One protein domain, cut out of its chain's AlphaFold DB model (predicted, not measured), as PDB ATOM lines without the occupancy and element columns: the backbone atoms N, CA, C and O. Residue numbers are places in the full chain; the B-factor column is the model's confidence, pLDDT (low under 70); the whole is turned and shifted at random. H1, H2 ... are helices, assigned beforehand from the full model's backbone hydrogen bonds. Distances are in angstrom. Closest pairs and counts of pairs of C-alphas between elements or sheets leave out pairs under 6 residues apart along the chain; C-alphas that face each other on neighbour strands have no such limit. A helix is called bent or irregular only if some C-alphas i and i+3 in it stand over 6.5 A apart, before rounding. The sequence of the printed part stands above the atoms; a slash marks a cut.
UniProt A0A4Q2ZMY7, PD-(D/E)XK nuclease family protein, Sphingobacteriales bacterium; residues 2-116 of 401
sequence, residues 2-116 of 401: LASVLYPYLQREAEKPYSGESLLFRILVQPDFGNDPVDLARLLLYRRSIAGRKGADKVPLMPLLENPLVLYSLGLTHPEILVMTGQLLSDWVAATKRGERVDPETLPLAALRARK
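What this domain is: This is residues 2 to 116 of the 401 residues of the protein "PD-(D/E)XK nuclease family protein" of Sphingobacteriales bacterium (UniProt A0A4Q2ZMY7). Two rough layers of helices face each other: the longest helix, H6, runs through one with short H4 and H5 at its first half, and H1, H2 and H3 form the other, where H1 and H2 make a hairpin. H1 crosses the last part of H6, and little H7 lies off to one side. The printed part has 115 residues, with seven named helices, H1 to H7 in chain order, and no named strand; it is all helix. It is compact, with a radius of gyration of the C-alphas of 13.8 A and spans of 38 by 32 by 23 A.

Where its parts are: Find C-alpha 79 at (0.169, -52.192, -2.545); from there H6, residues 79 to 97, runs 27.5 A to C-alpha 97 at (-2.130, -25.488, -8.567). H1, residues 2 to 15, begins at (-11.715, -35.578, 5.377) and measures 20.1 A, as does H3, residues 37 to 50. H2, residues 21 to 28, measures 11.0 A and is only just irregular, C-alphas 22 and 25 being 6.7 A apart. Look for H4 at 62 to 65, 5.2 A, H5 at 68 to 73, 8.4 A, and H7 at 107 to 110, 5.2 A.

How they stand to each other: Start at H6, the hub. Its residues 92 to 97 touch H1 at a steep tilt of 62 degrees, closest C-alphas Ala 14 and Lys 97, 5.2 A. It touches H4, Leu 65 to Gly 86 at 4.8 A, and forms a helical hairpin with H5, Leu 71 to Pro 79 at 5.6 A. H1 and H2 form another, Tyr 9 to Leu 23 at 6.0 A. H3 is close but not clearly touching H2, Leu 28 to Leu 40 at 7.9 A. H6 and H7 are near each other. Each O i to N i+4 pair is within hydrogen-bond range in H3, H5 and H6, against 9 of 10 in H1 and 2 of 4 in H2; H4 and H7 are too short for one.

The domain as a whole: The C-alphas farthest apart, Arg 53 and Leu 107, are 41.3 A apart. The printed part has no cut, and H3 to H4 is its long link. Look for pLDDT under 70 at residues 53 to 54 and 104 to 116.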
ATOM      1  N   LEU A   2     -12.724 -35.563   6.446       78.56
ATOM      2  CA  LEU A   2     -11.715 -35.578   5.377       78.56
ATOM      3  C   LEU A   2     -11.394 -34.171   4.834       78.56
ATOM      4  O   LEU A   2     -10.237 -33.767   4.813       78.56
ATOM      5  N   ALA A   3     -12.415 -33.375   4.504       83.38
ATOM      6  CA  ALA A   3     -12.239 -32.009   4.003       83.38
ATOM      7  C   ALA A   3     -11.390 -31.097   4.917       83.38
ATOM      8  O   ALA A   3     -10.629 -30.275   4.411       83.38
ATOM      9  N   SER A   4     -11.474 -31.249   6.249       84.00
ATOM     10  CA  SER A   4     -10.742 -30.387   7.193       84.00
ATOM     11  C   SER A   4      -9.247 -30.693   7.275       84.00
ATOM     12  O   SER A   4      -8.502 -29.866   7.784       84.00
ATOM     13  N   VAL A   5      -8.803 -31.856   6.789       87.62
ATOM     14  CA  VAL A   5      -7.373 -32.195   6.666       87.62
ATOM     15  C   VAL A   5      -6.895 -32.146   5.216       87.62
ATOM     16  O   VAL A   5      -5.776 -31.709   4.961       87.62
ATOM     17  N   LEU A   6      -7.755 -32.516   4.264       91.00
ATOM     18  CA  LEU A   6      -7.432 -32.587   2.844       91.00
ATOM     19  C   LEU A   6      -7.210 -31.208   2.225       91.00
ATOM     20  O   LEU A   6      -6.183 -30.996   1.594       91.00
ATOM     21  N   TYR A   7      -8.132 -30.257   2.400       91.62
ATOM     22  CA  TYR A   7      -7.978 -28.948   1.756       91.62
ATOM     23  C   TYR A   7      -6.749 -28.176   2.260       91.62
ATOM     24  O   TYR A   7      -5.997 -27.687   1.416       91.62
ATOM     25  N   PRO A   8      -6.456 -28.131   3.577       91.81
ATOM     26  CA  PRO A   8      -5.207 -27.537   4.048       91.81
ATOM     27  C   PRO A   8      -3.957 -28.250   3.517       91.81
ATOM     28  O   PRO A   8      -2.963 -27.588   3.233       91.81
ATOM     29  N   TYR A   9      -3.993 -29.579   3.358       93.81
ATOM     30  CA  TYR A   9      -2.899 -30.330   2.737       93.81
ATOM     31  C   TYR A   9      -2.686 -29.919   1.278       93.81
ATOM     32  O   TYR A   9      -1.574 -29.553   0.908       93.81
ATOM     33  N   LEU A  10      -3.752 -29.922   0.471       94.75
ATOM     34  CA  LEU A  10      -3.685 -29.573  -0.950       94.75
ATOM     35  C   LEU A  10      -3.187 -28.143  -1.160       94.75
ATOM     36  O   LEU A  10      -2.349 -27.915  -2.028       94.75
ATOM     37  N   GLN A  11      -3.662 -27.195  -0.348       92.19
ATOM     38  CA  GLN A  11      -3.210 -25.808  -0.410       92.19
ATOM     39  C   GLN A  11      -1.711 -25.694  -0.103       92.19
ATOM     40  O   GLN A  11      -0.967 -25.100  -0.879       92.19
ATOM     41  N   ARG A  12      -1.253 -26.323   0.987       92.94
ATOM     42  CA  ARG A  12       0.164 -26.335   1.377       92.94
ATOM     43  C   ARG A  12       1.048 -26.926   0.279       92.94
ATOM     44  O   ARG A  12       2.003 -26.289  -0.148       92.94
ATOM     45  N   GLU A  13       0.702 -28.101  -0.241       94.38
ATOM     46  CA  GLU A  13       1.452 -28.756  -1.324       94.38
ATOM     47  C   GLU A  13       1.422 -27.977  -2.652       94.38
ATOM     48  O   GLU A  13       2.372 -28.043  -3.444       94.38
ATOM     49  N   ALA A  14       0.345 -27.229  -2.910       93.44
ATOM     50  CA  ALA A  14       0.245 -26.347  -4.066       93.44
ATOM     51  C   ALA A  14       1.206 -25.152  -3.961       93.44
ATOM     52  O   ALA A  14       1.870 -24.830  -4.947       93.44
ATOM     53  N   GLU A  15       1.313 -24.548  -2.774       92.12
ATOM     54  CA  GLU A  15       2.193 -23.410  -2.477       92.12
ATOM     55  C   GLU A  15       3.670 -23.825  -2.383       92.12
ATOM     56  O   GLU A  15       4.543 -23.200  -2.990       92.12
ATOM     57  N   LYS A  16       3.963 -24.897  -1.638       91.88
ATOM     58  CA  LYS A  16       5.317 -25.404  -1.391       91.88
ATOM     59  C   LYS A  16       5.305 -26.938  -1.313       91.88
ATOM     60  O   LYS A  16       4.708 -27.481  -0.381       91.88
ATOM     61  N   PRO A  17       6.007 -27.647  -2.219       91.88
ATOM     62  CA  PRO A  17       6.083 -29.106  -2.180       91.88
ATOM     63  C   PRO A  17       6.537 -29.643  -0.817       91.88
ATOM     64  O   PRO A  17       7.478 -29.116  -0.217       91.88
ATOM     65  N   TYR A  18       5.884 -30.709  -0.362       91.50
ATOM     66  CA  TYR A  18       6.117 -31.437   0.891       91.50
ATOM     67  C   TYR A  18       5.835 -30.648   2.181       91.50
ATOM     68  O   TYR A  18       6.154 -31.109   3.280       91.50
ATOM     69  N   SER A  19       5.237 -29.457   2.092       89.06
ATOM     70  CA  SER A  19       4.874 -28.653   3.271       89.06
ATOM     71  C   SER A  19       3.623 -29.172   4.006       89.06
ATOM     72  O   SER A  19       3.357 -28.797   5.154       89.06
ATOM     73  N   GLY A  20       2.874 -30.084   3.388       90.12
ATOM     74  CA  GLY A  20       1.713 -30.783   3.932       90.12
ATOM     75  C   GLY A  20       2.033 -32.097   4.655       90.12
ATOM     76  O   GLY A  20       1.107 -32.757   5.121       90.12
ATOM     77  N   GLU A  21       3.305 -32.485   4.811       90.19
ATOM     78  CA  GLU A  21       3.723 -33.799   5.348       90.19
ATOM     79  C   GLU A  21       3.064 -34.160   6.699       90.19
ATOM     80  O   GLU A  21       2.685 -35.309   6.932       90.19
ATOM     81  N   SER A  22       2.854 -33.173   7.579       88.88
ATOM     82  CA  SER A  22       2.191 -33.371   8.885       88.88
ATOM     83  C   SER A  22       0.694 -33.711   8.804       88.88
ATOM     84  O   SER A  22       0.121 -34.239   9.758       88.88
ATOM     85  N   LEU A  23       0.054 -33.419   7.671       91.62
ATOM     86  CA  LEU A  23      -1.350 -33.727   7.394       91.62
ATOM     87  C   LEU A  23      -1.498 -35.012   6.577       91.62
ATOM     88  O   LEU A  23      -2.515 -35.692   6.696       91.62
ATOM     89  N   LEU A  24      -0.479 -35.370   5.789       92.94
ATOM     90  CA  LEU A  24      -0.532 -36.503   4.871       92.94
ATOM     91  C   LEU A  24      -0.860 -37.814   5.592       92.94
ATOM     92  O   LEU A  24      -1.783 -38.510   5.187       92.94
ATOM     93  N   PHE A  25      -0.208 -38.124   6.718       91.69
ATOM     94  CA  PHE A  25      -0.539 -39.345   7.466       91.69
ATOM     95  C   PHE A  25      -2.006 -39.381   7.919       91.69
ATOM     96  O   PHE A  25      -2.651 -40.420   7.821       91.69
ATOM     97  N   ARG A  26      -2.549 -38.242   8.372       89.81
ATOM     98  CA  ARG A  26      -3.953 -38.137   8.795       89.81
ATOM     99  C   ARG A  26      -4.919 -38.387   7.646       89.81
ATOM    100  O   ARG A  26      -5.994 -38.913   7.911       89.81
ATOM    101  N   ILE A  27      -4.543 -38.021   6.422       90.75
ATOM    102  CA  ILE A  27      -5.295 -38.307   5.195       90.75
ATOM    103  C   ILE A  27      -5.215 -39.797   4.866       90.75
ATOM    104  O   ILE A  27      -6.248 -40.424   4.665       90.75
ATOM    105  N   LEU A  28      -4.011 -40.377   4.878       90.81
ATOM    106  CA  LEU A  28      -3.791 -41.776   4.504       90.81
ATOM    107  C   LEU A  28      -4.563 -42.764   5.378       90.81
ATOM    108  O   LEU A  28      -5.014 -43.784   4.868       90.81
ATOM    109  N   VAL A  29      -4.731 -42.462   6.667       88.06
ATOM    110  CA  VAL A  29      -5.508 -43.305   7.590       88.06
ATOM    111  C   VAL A  29      -7.018 -43.065   7.522       88.06
ATOM    112  O   VAL A  29      -7.752 -43.741   8.238       88.06
ATOM    113  N   GLN A  30      -7.516 -42.105   6.731       84.88
ATOM    114  CA  GLN A  30      -8.965 -41.915   6.624       84.88
ATOM    115  C   GLN A  30      -9.602 -43.145   5.955       84.88
ATOM    116  O   GLN A  30      -9.085 -43.604   4.932       84.88
ATOM    117  N   PRO A  31     -10.755 -43.634   6.457       78.44
ATOM    118  CA  PRO A  31     -11.428 -44.810   5.897       78.44
ATOM    119  C   PRO A  31     -11.751 -44.664   4.410       78.44
ATOM    120  O   PRO A  31     -11.779 -45.644   3.675       78.44
ATOM    121  N   ASP A  32     -11.976 -43.425   3.973       80.06
ATOM    122  CA  ASP A  32     -12.234 -43.049   2.589       80.06
ATOM    123  C   ASP A  32     -11.142 -43.498   1.599       80.06
ATOM    124  O   ASP A  32     -11.459 -43.735   0.439       80.06
ATOM    125  N   PHE A  33      -9.884 -43.642   2.034       82.81
ATOM    126  CA  PHE A  33      -8.784 -44.085   1.166       82.81
ATOM    127  C   PHE A  33      -8.547 -45.598   1.195       82.81
ATOM    128  O   PHE A  33      -7.752 -46.097   0.405       82.81
ATOM    129  N   GLY A  34      -9.196 -46.339   2.098       80.12
ATOM    130  CA  GLY A  34      -9.093 -47.800   2.158       80.12
ATOM    131  C   GLY A  34      -7.690 -48.359   2.440       80.12
ATOM    132  O   GLY A  34      -7.484 -49.559   2.282       80.12
ATOM    133  N   ASN A  35      -6.720 -47.527   2.843       85.94
ATOM    134  CA  ASN A  35      -5.360 -47.985   3.122       85.94
ATOM    135  C   ASN A  35      -5.332 -48.880   4.363       85.94
ATOM    136  O   ASN A  35      -5.821 -48.497   5.429       85.94
ATOM    137  N   ASP A  36      -4.690 -50.041   4.244       85.38
ATOM    138  CA  ASP A  36      -4.492 -50.929   5.381       85.38
ATOM    139  C   ASP A  36      -3.511 -50.300   6.407       85.38
ATOM    140  O   ASP A  36      -2.414 -49.857   6.040       85.38
ATOM    141  N   PRO A  37      -3.865 -50.236   7.704       87.00
ATOM    142  CA  PRO A  37      -3.017 -49.634   8.735       87.00
ATOM    143  C   PRO A  37      -1.663 -50.325   8.925       87.00
ATOM    144  O   PRO A  37      -0.681 -49.658   9.271       87.00
ATOM    145  N   VAL A  38      -1.590 -51.642   8.708       87.88
ATOM    146  CA  VAL A  38      -0.341 -52.406   8.790       87.88
ATOM    147  C   VAL A  38       0.526 -52.103   7.570       87.88
ATOM    148  O   VAL A  38       1.729 -51.887   7.724       87.88
ATOM    149  N   ASP A  39      -0.065 -51.980   6.383       90.88
ATOM    150  CA  ASP A  39       0.652 -51.560   5.174       90.88
ATOM    151  C   ASP A  39       1.210 -50.133   5.299       90.88
ATOM    152  O   ASP A  39       2.385 -49.894   4.996       90.88
ATOM    153  N   LEU A  40       0.432 -49.199   5.856       92.88
ATOM    154  CA  LEU A  40       0.921 -47.858   6.201       92.88
ATOM    155  C   LEU A  40       2.076 -47.917   7.207       92.88
ATOM    156  O   LEU A  40       3.075 -47.208   7.056       92.88
ATOM    157  N   ALA A  41       1.983 -48.776   8.223       92.94
ATOM    158  CA  ALA A  41       3.060 -48.958   9.189       92.94
ATOM    159  C   ALA A  41       4.337 -49.510   8.532       92.94
ATOM    160  O   ALA A  41       5.428 -49.011   8.819       92.94
ATOM    161  N   ARG A  42       4.227 -50.484   7.618       94.69
ATOM    162  CA  ARG A  42       5.362 -51.014   6.841       94.69
ATOM    163  C   ARG A  42       6.013 -49.925   5.990       94.69
ATOM    164  O   ARG A  42       7.236 -49.782   6.035       94.69
ATOM    165  N   LEU A  43       5.219 -49.101   5.303       95.00
ATOM    166  CA  LEU A  43       5.713 -47.958   4.528       95.00
ATOM    167  C   LEU A  43       6.471 -46.949   5.407       95.00
ATOM    168  O   LEU A  43       7.565 -46.509   5.050       95.00
ATOM    169  N   LEU A  44       5.942 -46.610   6.585       94.38
ATOM    170  CA  LEU A  44       6.590 -45.675   7.512       94.38
ATOM    171  C   LEU A  44       7.867 -46.248   8.143       94.38
ATOM    172  O   LEU A  44       8.845 -45.519   8.333       94.38
ATOM    173  N   LEU A  45       7.899 -47.552   8.429       93.44
ATOM    174  CA  LEU A  45       9.111 -48.241   8.881       93.44
ATOM    175  C   LEU A  45      10.168 -48.286   7.769       93.44
ATOM    176  O   LEU A  45      11.342 -48.027   8.037       93.44
ATOM    177  N   TYR A  46       9.766 -48.509   6.516       93.31
ATOM    178  CA  TYR A  46      10.663 -48.405   5.369       93.31
ATOM    179  C   TYR A  46      11.217 -46.986   5.210       93.31
ATOM    180  O   TYR A  46      12.439 -46.818   5.183       93.31
ATOM    181  N   ARG A  47      10.355 -45.959   5.232       93.44
ATOM    182  CA  ARG A  47      10.741 -44.535   5.223       93.44
ATOM    183  C   ARG A  47      11.790 -44.244   6.290       93.44
ATOM    184  O   ARG A  47      12.805 -43.601   6.033       93.44
ATOM    185  N   ARG A  48      11.583 -44.777   7.494       90.38
ATOM    186  CA  ARG A  48      12.541 -44.659   8.590       90.38
ATOM    187  C   ARG A  48      13.860 -45.383   8.312       90.38
ATOM    188  O   ARG A  48      14.906 -44.859   8.686       90.38
ATOM    189  N   SER A  49      13.847 -46.567   7.699       89.06
ATOM    190  CA  SER A  49      15.079 -47.307   7.388       89.06
ATOM    191  C   SER A  49      15.971 -46.583   6.379       89.06
ATOM    192  O   SER A  49      17.190 -46.593   6.541       89.06
ATOM    193  N   ILE A  50      15.379 -45.889   5.401       90.50
ATOM    194  CA  ILE A  50      16.125 -45.181   4.351       90.50
ATOM    195  C   ILE A  50      16.553 -43.768   4.764       90.50
ATOM    196  O   ILE A  50      17.439 -43.180   4.148       90.50
ATOM    197  N   ALA A  51      15.976 -43.224   5.837       86.00
ATOM    198  CA  ALA A  51      16.300 -41.888   6.328       86.00
ATOM    199  C   ALA A  51      17.724 -41.750   6.900       86.00
ATOM    200  O   ALA A  51      18.270 -40.643   6.981       86.00
ATOM    201  N   GLY A  52      18.344 -42.861   7.316       77.25
ATOM    202  CA  GLY A  52      19.689 -42.867   7.893       77.25
ATOM    203  C   GLY A  52      19.839 -41.875   9.055       77.25
ATOM    204  O   GLY A  52      18.992 -41.805   9.945       77.25
ATOM    205  N   ARG A  53      20.920 -41.081   9.045       67.06
ATOM    206  CA  ARG A  53      21.182 -40.047  10.070       67.06
ATOM    207  C   ARG A  53      20.347 -38.773   9.902       67.06
ATOM    208  O   ARG A  53      20.323 -37.971  10.825       67.06
ATOM    209  N   LYS A  54      19.700 -38.564   8.746       66.81
ATOM    210  CA  LYS A  54      18.970 -37.319   8.444       66.81
ATOM    211  C   LYS A  54      17.648 -37.200   9.209       66.81
ATOM    212  O   LYS A  54      17.193 -36.085   9.414       66.81
ATOM    213  N   GLY A  55      17.077 -38.323   9.660       74.19
ATOM    214  CA  GLY A  55      15.774 -38.369  10.333       74.19
ATOM    215  C   GLY A  55      14.626 -38.661   9.362       74.19
ATOM    216  O   GLY A  55      14.644 -38.232   8.211       74.19
ATOM    217  N   ALA A  56      13.651 -39.464   9.804       73.12
ATOM    218  CA  ALA A  56      12.542 -39.936   8.962       73.12
ATOM    219  C   ALA A  56      11.621 -38.807   8.477       73.12
ATOM    220  O   ALA A  56      11.020 -38.923   7.418       73.12
ATOM    221  N   ASP A  57      11.560 -37.712   9.229       72.75
ATOM    222  CA  ASP A  57      10.876 -36.462   8.897       72.75
ATOM    223  C   ASP A  57      11.485 -35.736   7.686       72.75
ATOM    224  O   ASP A  57      10.833 -34.885   7.092       72.75
ATOM    225  N   LYS A  58      12.723 -36.071   7.295       80.25
ATOM    226  CA  LYS A  58      13.404 -35.498   6.121       80.25
ATOM    227  C   LYS A  58      13.213 -36.305   4.840       80.25
ATOM    228  O   LYS A  58      13.738 -35.909   3.802       80.25
ATOM    229  N   VAL A  59      12.507 -37.432   4.904       88.81
ATOM    230  CA  VAL A  59      12.141 -38.235   3.734       88.81
ATOM    231  C   VAL A  59      10.649 -38.019   3.490       88.81
ATOM    232  O   VAL A  59       9.856 -38.575   4.246       88.81
ATOM    233  N   PRO A  60      10.249 -37.217   2.487       91.25
ATOM    234  CA  PRO A  60       8.837 -36.989   2.202       91.25
ATOM    235  C   PRO A  60       8.126 -38.304   1.883       91.25
ATOM    236  O   PRO A  60       8.703 -39.192   1.250       91.25
ATOM    237  N   LEU A  61       6.877 -38.440   2.323       92.69
ATOM    238  CA  LEU A  61       6.115 -39.670   2.115       92.69
ATOM    239  C   LEU A  61       5.542 -39.761   0.694       92.69
ATOM    240  O   LEU A  61       5.454 -40.859   0.147       92.69
ATOM    241  N   MET A  62       5.226 -38.620   0.072       94.12
ATOM    242  CA  MET A  62       4.626 -38.563  -1.265       94.12
ATOM    243  C   MET A  62       5.449 -39.298  -2.346       94.12
ATOM    244  O   MET A  62       4.893 -40.184  -2.993       94.12
ATOM    245  N   PRO A  63       6.778 -39.091  -2.479       93.56
ATOM    246  CA  PRO A  63       7.589 -39.826  -3.456       93.56
ATOM    247  C   PRO A  63       7.654 -41.343  -3.220       93.56
ATOM    248  O   PRO A  63       8.004 -42.093  -4.126       93.56
ATOM    249  N   LEU A  64       7.366 -41.812  -1.998       94.50
ATOM    250  CA  LEU A  64       7.287 -43.245  -1.710       94.50
ATOM    251  C   LEU A  64       5.949 -43.832  -2.168       94.50
ATOM    252  O   LEU A  64       5.927 -44.955  -2.666       94.50
ATOM    253  N   LEU A  65       4.857 -43.072  -2.031       94.00
ATOM    254  CA  LEU A  65       3.529 -43.452  -2.529       94.00
ATOM    255  C   LEU A  65       3.483 -43.496  -4.065       94.00
ATOM    256  O   LEU A  65       2.803 -44.336  -4.641       94.00
ATOM    257  N   GLU A  66       4.250 -42.632  -4.730       91.69
ATOM    258  CA  GLU A  66       4.364 -42.567  -6.195       91.69
ATOM    259  C   GLU A  66       5.349 -43.586  -6.789       91.69
ATOM    260  O   GLU A  66       5.604 -43.578  -7.994       91.69
ATOM    261  N   ASN A  67       5.933 -44.465  -5.969       94.38
ATOM    262  CA  ASN A  67       6.925 -45.434  -6.416       94.38
ATOM    263  C   ASN A  67       6.387 -46.872  -6.305       94.38
ATOM    264  O   ASN A  67       6.595 -47.531  -5.280       94.38
ATOM    265  N   PRO A  68       5.747 -47.408  -7.367       94.25
ATOM    266  CA  PRO A  68       5.243 -48.777  -7.372       94.25
ATOM    267  C   PRO A  68       6.322 -49.814  -7.058       94.25
ATOM    268  O   PRO A  68       6.074 -50.735  -6.291       94.25
ATOM    269  N   LEU A  69       7.545 -49.659  -7.581       93.88
ATOM    270  CA  LEU A  69       8.624 -50.618  -7.315       93.88
ATOM    271  C   LEU A  69       8.929 -50.722  -5.819       93.88
ATOM    272  O   LEU A  69       9.106 -51.825  -5.307       93.88
ATOM    273  N   VAL A  70       8.939 -49.586  -5.114       94.12
ATOM    274  CA  VAL A  70       9.068 -49.570  -3.655       94.12
ATOM    275  C   VAL A  70       7.874 -50.276  -3.025       94.12
ATOM    276  O   VAL A  70       8.084 -51.254  -2.319       94.12
ATOM    277  N   LEU A  71       6.639 -49.854  -3.300       95.25
ATOM    278  CA  LEU A  71       5.449 -50.397  -2.629       95.25
ATOM    279  C   LEU A  71       5.298 -51.917  -2.810       95.25
ATOM    280  O   LEU A  71       5.110 -52.635  -1.828       95.25
ATOM    281  N   TYR A  72       5.485 -52.433  -4.025       95.31
ATOM    282  CA  TYR A  72       5.421 -53.873  -4.302       95.31
ATOM    283  C   TYR A  72       6.589 -54.667  -3.686       95.31
ATOM    284  O   TYR A  72       6.473 -55.877  -3.496       95.31
ATOM    285  N   SER A  73       7.698 -54.013  -3.322       93.50
ATOM    286  CA  SER A  73       8.828 -54.662  -2.638       93.50
ATOM    287  C   SER A  73       8.640 -54.815  -1.122       93.50
ATOM    288  O   SER A  73       9.379 -55.570  -0.492       93.50
ATOM    289  N   LEU A  74       7.662 -54.123  -0.521       92.19
ATOM    290  CA  LEU A  74       7.497 -54.049   0.938       92.19
ATOM    291  C   LEU A  74       6.656 -55.182   1.544       92.19
ATOM    292  O   LEU A  74       6.446 -55.187   2.758       92.19
ATOM    293  N   GLY A  75       6.178 -56.132   0.733       90.94
ATOM    294  CA  GLY A  75       5.315 -57.216   1.213       90.94
ATOM    295  C   GLY A  75       3.983 -56.706   1.775       90.94
ATOM    296  O   GLY A  75       3.501 -57.221   2.781       90.94
ATOM    297  N   LEU A  76       3.441 -55.650   1.165       90.62
ATOM    298  CA  LEU A  76       2.148 -55.072   1.523       90.62
ATOM    299  C   LEU A  76       1.010 -56.022   1.136       90.62
ATOM    300  O   LEU A  76       1.129 -56.777   0.170       90.62
ATOM    301  N   THR A  77      -0.093 -55.950   1.869       87.69
ATOM    302  CA  THR A  77      -1.315 -56.710   1.577       87.69
ATOM    303  C   THR A  77      -2.023 -56.141   0.348       87.69
ATOM    304  O   THR A  77      -2.476 -56.904  -0.502       87.69
ATOM    305  N   HIS A  78      -2.067 -54.809   0.249       86.62
ATOM    306  CA  HIS A  78      -2.760 -54.053  -0.793       86.62
ATOM    307  C   HIS A  78      -1.886 -52.915  -1.366       86.62
ATOM    308  O   HIS A  78      -2.225 -51.732  -1.230       86.62
ATOM    309  N   PRO A  79      -0.724 -53.217  -1.988       90.94
ATOM    310  CA  PRO A  79       0.169 -52.192  -2.545       90.94
ATOM    311  C   PRO A  79      -0.509 -51.313  -3.609       90.94
ATOM    312  O   PRO A  79      -0.183 -50.131  -3.732       90.94
ATOM    313  N   GLU A  80      -1.468 -51.860  -4.356       89.50
ATOM    314  CA  GLU A  80      -2.254 -51.158  -5.370       89.50
ATOM    315  C   GLU A  80      -3.040 -49.973  -4.799       89.50
ATOM    316  O   GLU A  80      -3.118 -48.926  -5.441       89.50
ATOM    317  N   ILE A  81      -3.550 -50.093  -3.571       88.50
ATOM    318  CA  ILE A  81      -4.354 -49.053  -2.919       88.50
ATOM    319  C   ILE A  81      -3.489 -47.842  -2.553       88.50
ATOM    320  O   ILE A  81      -3.902 -46.696  -2.746       88.50
ATOM    321  N   LEU A  82      -2.249 -48.078  -2.114       91.00
ATOM    322  CA  LEU A  82      -1.293 -47.008  -1.817       91.00
ATOM    323  C   LEU A  82      -0.800 -46.302  -3.085       91.00
ATOM    324  O   LEU A  82      -0.679 -45.078  -3.074       91.00
ATOM    325  N   VAL A  83      -0.585 -47.040  -4.183       91.88
ATOM    326  CA  VAL A  83      -0.265 -46.447  -5.496       91.88
ATOM    327  C   VAL A  83      -1.412 -45.551  -5.969       91.88
ATOM    328  O   VAL A  83      -1.184 -44.405  -6.353       91.88
ATOM    329  N   MET A  84      -2.652 -46.050  -5.912       89.56
ATOM    330  CA  MET A  84      -3.840 -45.284  -6.304       89.56
ATOM    331  C   MET A  84      -4.027 -44.039  -5.434       89.56
ATOM    332  O   MET A  84      -4.302 -42.963  -5.961       89.56
ATOM    333  N   THR A  85      -3.829 -44.168  -4.118       90.12
ATOM    334  CA  THR A  85      -3.863 -43.037  -3.181       90.12
ATOM    335  C   THR A  85      -2.809 -41.993  -3.544       90.12
ATOM    336  O   THR A  85      -3.117 -40.802  -3.582       90.12
ATOM    337  N   GLY A  86      -1.584 -42.431  -3.848       92.88
ATOM    338  CA  GLY A  86      -0.503 -41.556  -4.285       92.88
ATOM    339  C   GLY A  86      -0.872 -40.771  -5.546       92.88
ATOM    340  O   GLY A  86      -0.862 -39.543  -5.544       92.88
ATOM    341  N   GLN A  87      -1.290 -41.474  -6.599       91.69
ATOM    342  CA  GLN A  87      -1.675 -40.842  -7.861       91.69
ATOM    343  C   GLN A  87      -2.816 -39.832  -7.674       91.69
ATOM    344  O   GLN A  87      -2.732 -38.708  -8.164       91.69
ATOM    345  N   LEU A  88      -3.850 -40.205  -6.911       90.69
ATOM    346  CA  LEU A  88      -5.004 -39.346  -6.657       90.69
ATOM    347  C   LEU A  88      -4.610 -38.043  -5.952       90.69
ATOM    348  O   LEU A  88      -5.039 -36.964  -6.359       90.69
ATOM    349  N   LEU A  89      -3.787 -38.130  -4.903       93.00
ATOM    350  CA  LEU A  89      -3.333 -36.947  -4.174       93.00
ATOM    351  C   LEU A  89      -2.485 -36.035  -5.066       93.00
ATOM    352  O   LEU A  89      -2.664 -34.819  -5.019       93.00
ATOM    353  N   SER A  90      -1.618 -36.595  -5.908       93.69
ATOM    354  CA  SER A  90      -0.798 -35.812  -6.839       93.69
ATOM    355  C   SER A  90      -1.626 -35.116  -7.913       93.69
ATOM    356  O   SER A  90      -1.400 -33.932  -8.188       93.69
ATOM    357  N   ASP A  91      -2.641 -35.791  -8.450       92.62
ATOM    358  CA  ASP A  91      -3.584 -35.197  -9.398       92.62
ATOM    359  C   ASP A  91      -4.363 -34.043  -8.751       92.62
ATOM    360  O   ASP A  91      -4.516 -32.974  -9.349       92.62
ATOM    361  N   TRP A  92      -4.799 -34.213  -7.499       93.62
ATOM    362  CA  TRP A  92      -5.485 -33.170  -6.738       93.62
ATOM    363  C   TRP A  92      -4.584 -31.982  -6.395       93.62
ATOM    364  O   TRP A  92      -5.029 -30.835  -6.484       93.62
ATOM    365  N   VAL A  93      -3.314 -32.210  -6.053       94.50
ATOM    366  CA  VAL A  93      -2.337 -31.124  -5.860       94.50
ATOM    367  C   VAL A  93      -2.127 -30.370  -7.174       94.50
ATOM    368  O   VAL A  93      -2.127 -29.138  -7.185       94.50
ATOM    369  N   ALA A  94      -2.005 -31.077  -8.300       93.94
ATOM    370  CA  ALA A  94      -1.852 -30.460  -9.614       93.94
ATOM    371  C   ALA A  94      -3.093 -29.648 -10.030       93.94
ATOM    372  O   ALA A  94      -2.945 -28.543 -10.552       93.94
ATOM    373  N   ALA A  95      -4.300 -30.156  -9.769       93.31
ATOM    374  CA  ALA A  95      -5.558 -29.438  -9.983       93.31
ATOM    375  C   ALA A  95      -5.634 -28.162  -9.130       93.31
ATOM    376  O   ALA A  95      -5.895 -27.076  -9.649       93.31
ATOM    377  N   THR A  96      -5.287 -28.266  -7.846       94.12
ATOM    378  CA  THR A  96      -5.240 -27.120  -6.926       94.12
ATOM    379  C   THR A  96      -4.269 -26.041  -7.423       94.12
ATOM    380  O   THR A  96      -4.617 -24.863  -7.429       94.12
ATOM    381  N   LYS A  97      -3.091 -26.425  -7.944       93.50
ATOM    382  CA  LYS A  97      -2.130 -25.488  -8.567       93.50
ATOM    383  C   LYS A  97      -2.694 -24.755  -9.790       93.50
ATOM    384  O   LYS A  97      -2.268 -23.639 -10.070       93.50
ATOM    385  N   ARG A  98      -3.642 -25.359 -10.513       95.06
ATOM    386  CA  ARG A  98      -4.348 -24.738 -11.651       95.06
ATOM    387  C   ARG A  98      -5.559 -23.894 -11.229       95.06
ATOM    388  O   ARG A  98      -6.216 -23.320 -12.090       95.06
ATOM    389  N   GLY A  99      -5.855 -23.801  -9.930       90.94
ATOM    390  CA  GLY A  99      -7.044 -23.116  -9.414       90.94
ATOM    391  C   GLY A  99      -8.340 -23.913  -9.596       90.94
ATOM    392  O   GLY A  99      -9.430 -23.351  -9.491       90.94
ATOM    393  N   GLU A 100      -8.241 -25.212  -9.882       90.50
ATOM    394  CA  GLU A 100      -9.394 -26.094 -10.038       90.50
ATOM    395  C   GLU A 100      -9.917 -26.546  -8.669       90.50
ATOM    396  O   GLU A 100      -9.157 -26.795  -7.730       90.50
ATOM    397  N   ARG A 101     -11.241 -26.688  -8.551       81.38
ATOM    398  CA  ARG A 101     -11.866 -27.199  -7.330       81.38
ATOM    399  C   ARG A 101     -11.757 -28.721  -7.288       81.38
ATOM    400  O   ARG A 101     -12.321 -29.404  -8.137       81.38
ATOM    401  N   VAL A 102     -11.108 -29.240  -6.249       83.75
ATOM    402  CA  VAL A 102     -11.093 -30.674  -5.945       83.75
ATOM    403  C   VAL A 102     -12.382 -31.065  -5.222       83.75
ATOM    404  O   VAL A 102     -12.698 -30.529  -4.153       83.75
ATOM    405  N   ASP A 103     -13.111 -32.015  -5.803       77.69
ATOM    406  CA  ASP A 103     -14.247 -32.670  -5.163       77.69
ATOM    407  C   ASP A 103     -13.820 -34.054  -4.627       77.69
ATOM    408  O   ASP A 103     -13.534 -34.964  -5.418       77.69
ATOM    409  N   PRO A 104     -13.731 -34.231  -3.295       69.00
ATOM    410  CA  PRO A 104     -13.367 -35.511  -2.701       69.00
ATOM    411  C   PRO A 104     -14.441 -36.593  -2.894       69.00
ATOM    412  O   PRO A 104     -14.135 -37.758  -2.684       69.00
ATOM    413  N   GLU A 105     -15.661 -36.259  -3.332       66.00
ATOM    414  CA  GLU A 105     -16.727 -37.238  -3.618       66.00
ATOM    415  C   GLU A 105     -16.654 -37.834  -5.043       66.00
ATOM    416  O   GLU A 105     -17.612 -38.427  -5.541       66.00
ATOM    417  N   THR A 106     -15.515 -37.699  -5.728       61.62
ATOM    418  CA  THR A 106     -15.301 -38.275  -7.066       61.62
ATOM    419  C   THR A 106     -15.254 -39.819  -7.054       61.62
ATOM    420  O   THR A 106     -14.826 -40.450  -6.087       61.62
ATOM    421  N   LEU A 107     -15.664 -40.446  -8.173       49.12
ATOM    422  CA  LEU A 107     -15.722 -41.908  -8.411       49.12
ATOM    423  C   LEU A 107     -14.509 -42.749  -7.918       49.12
ATOM    424  O   LEU A 107     -14.744 -43.874  -7.479       49.12
ATOM    425  N   PRO A 108     -13.244 -42.272  -7.936       56.56
ATOM    426  CA  PRO A 108     -12.094 -43.040  -7.439       56.56
ATOM    427  C   PRO A 108     -12.139 -43.349  -5.933       56.56
ATOM    428  O   PRO A 108     -11.707 -44.424  -5.526       56.56
ATOM    429  N   LEU A 109     -12.715 -42.465  -5.108       56.88
ATOM    430  CA  LEU A 109     -12.891 -42.709  -3.668       56.88
ATOM    431  C   LEU A 109     -13.968 -43.770  -3.402       56.88
ATOM    432  O   LEU A 109     -13.895 -44.524  -2.435       56.88
ATOM    433  N   ALA A 110     -14.972 -43.857  -4.278       55.12
ATOM    434  CA  ALA A 110     -16.053 -44.831  -4.152       55.12
ATOM    435  C   ALA A 110     -15.559 -46.283  -4.294       55.12
ATOM    436  O   ALA A 110     -16.145 -47.173  -3.683       55.12
ATOM    437  N   ALA A 111     -14.461 -46.515  -5.026       53.44
ATOM    438  CA  ALA A 111     -13.806 -47.822  -5.132       53.44
ATOM    439  C   ALA A 111     -13.003 -48.212  -3.873       53.44
ATOM    440  O   ALA A 111     -12.767 -49.394  -3.641       53.44
ATOM    441  N   LEU A 112     -12.616 -47.231  -3.048       57.50
ATOM    442  CA  LEU A 112     -11.835 -47.408  -1.817       57.50
ATOM    443  C   LEU A 112     -12.717 -47.562  -0.559       57.50
ATOM    444  O   LEU A 112     -12.240 -47.937   0.513       57.50
ATOM    445  N   ARG A 113     -14.030 -47.318  -0.680       59.47
ATOM    446  CA  ARG A 113     -15.005 -47.350   0.421       59.47
ATOM    447  C   ARG A 113     -15.506 -48.767   0.716       59.47
ATOM    448  O   ARG A 113     -16.614 -49.125   0.327       59.47
ATOM    449  N   ALA A 114     -14.749 -49.559   1.475       54.28
ATOM    450  CA  ALA A 114     -15.294 -50.792   2.055       54.28
ATOM    451  C   ALA A 114     -14.579 -51.276   3.328       54.28
ATOM    452  O   ALA A 114     -13.960 -52.334   3.334       54.28
ATOM    453  N   ARG A 115     -14.744 -50.563   4.450       49.78
ATOM    454  CA  ARG A 115     -14.823 -51.180   5.791       49.78
ATOM    455  C   ARG A 115     -15.217 -50.143   6.838       49.78
ATOM    456  O   ARG A 115     -14.610 -49.084   6.927       49.78
ATOM    457  N   LYS A 116     -16.213 -50.461   7.662       49.28
ATOM    458  CA  LYS A 116     -16.461 -49.785   8.941       49.28
ATOM    459  C   LYS A 116     -16.637 -50.873   9.996       49.28
ATOM    460  O   LYS A 116     -17.618 -51.605   9.901       49.28
TER     461      LYS A 116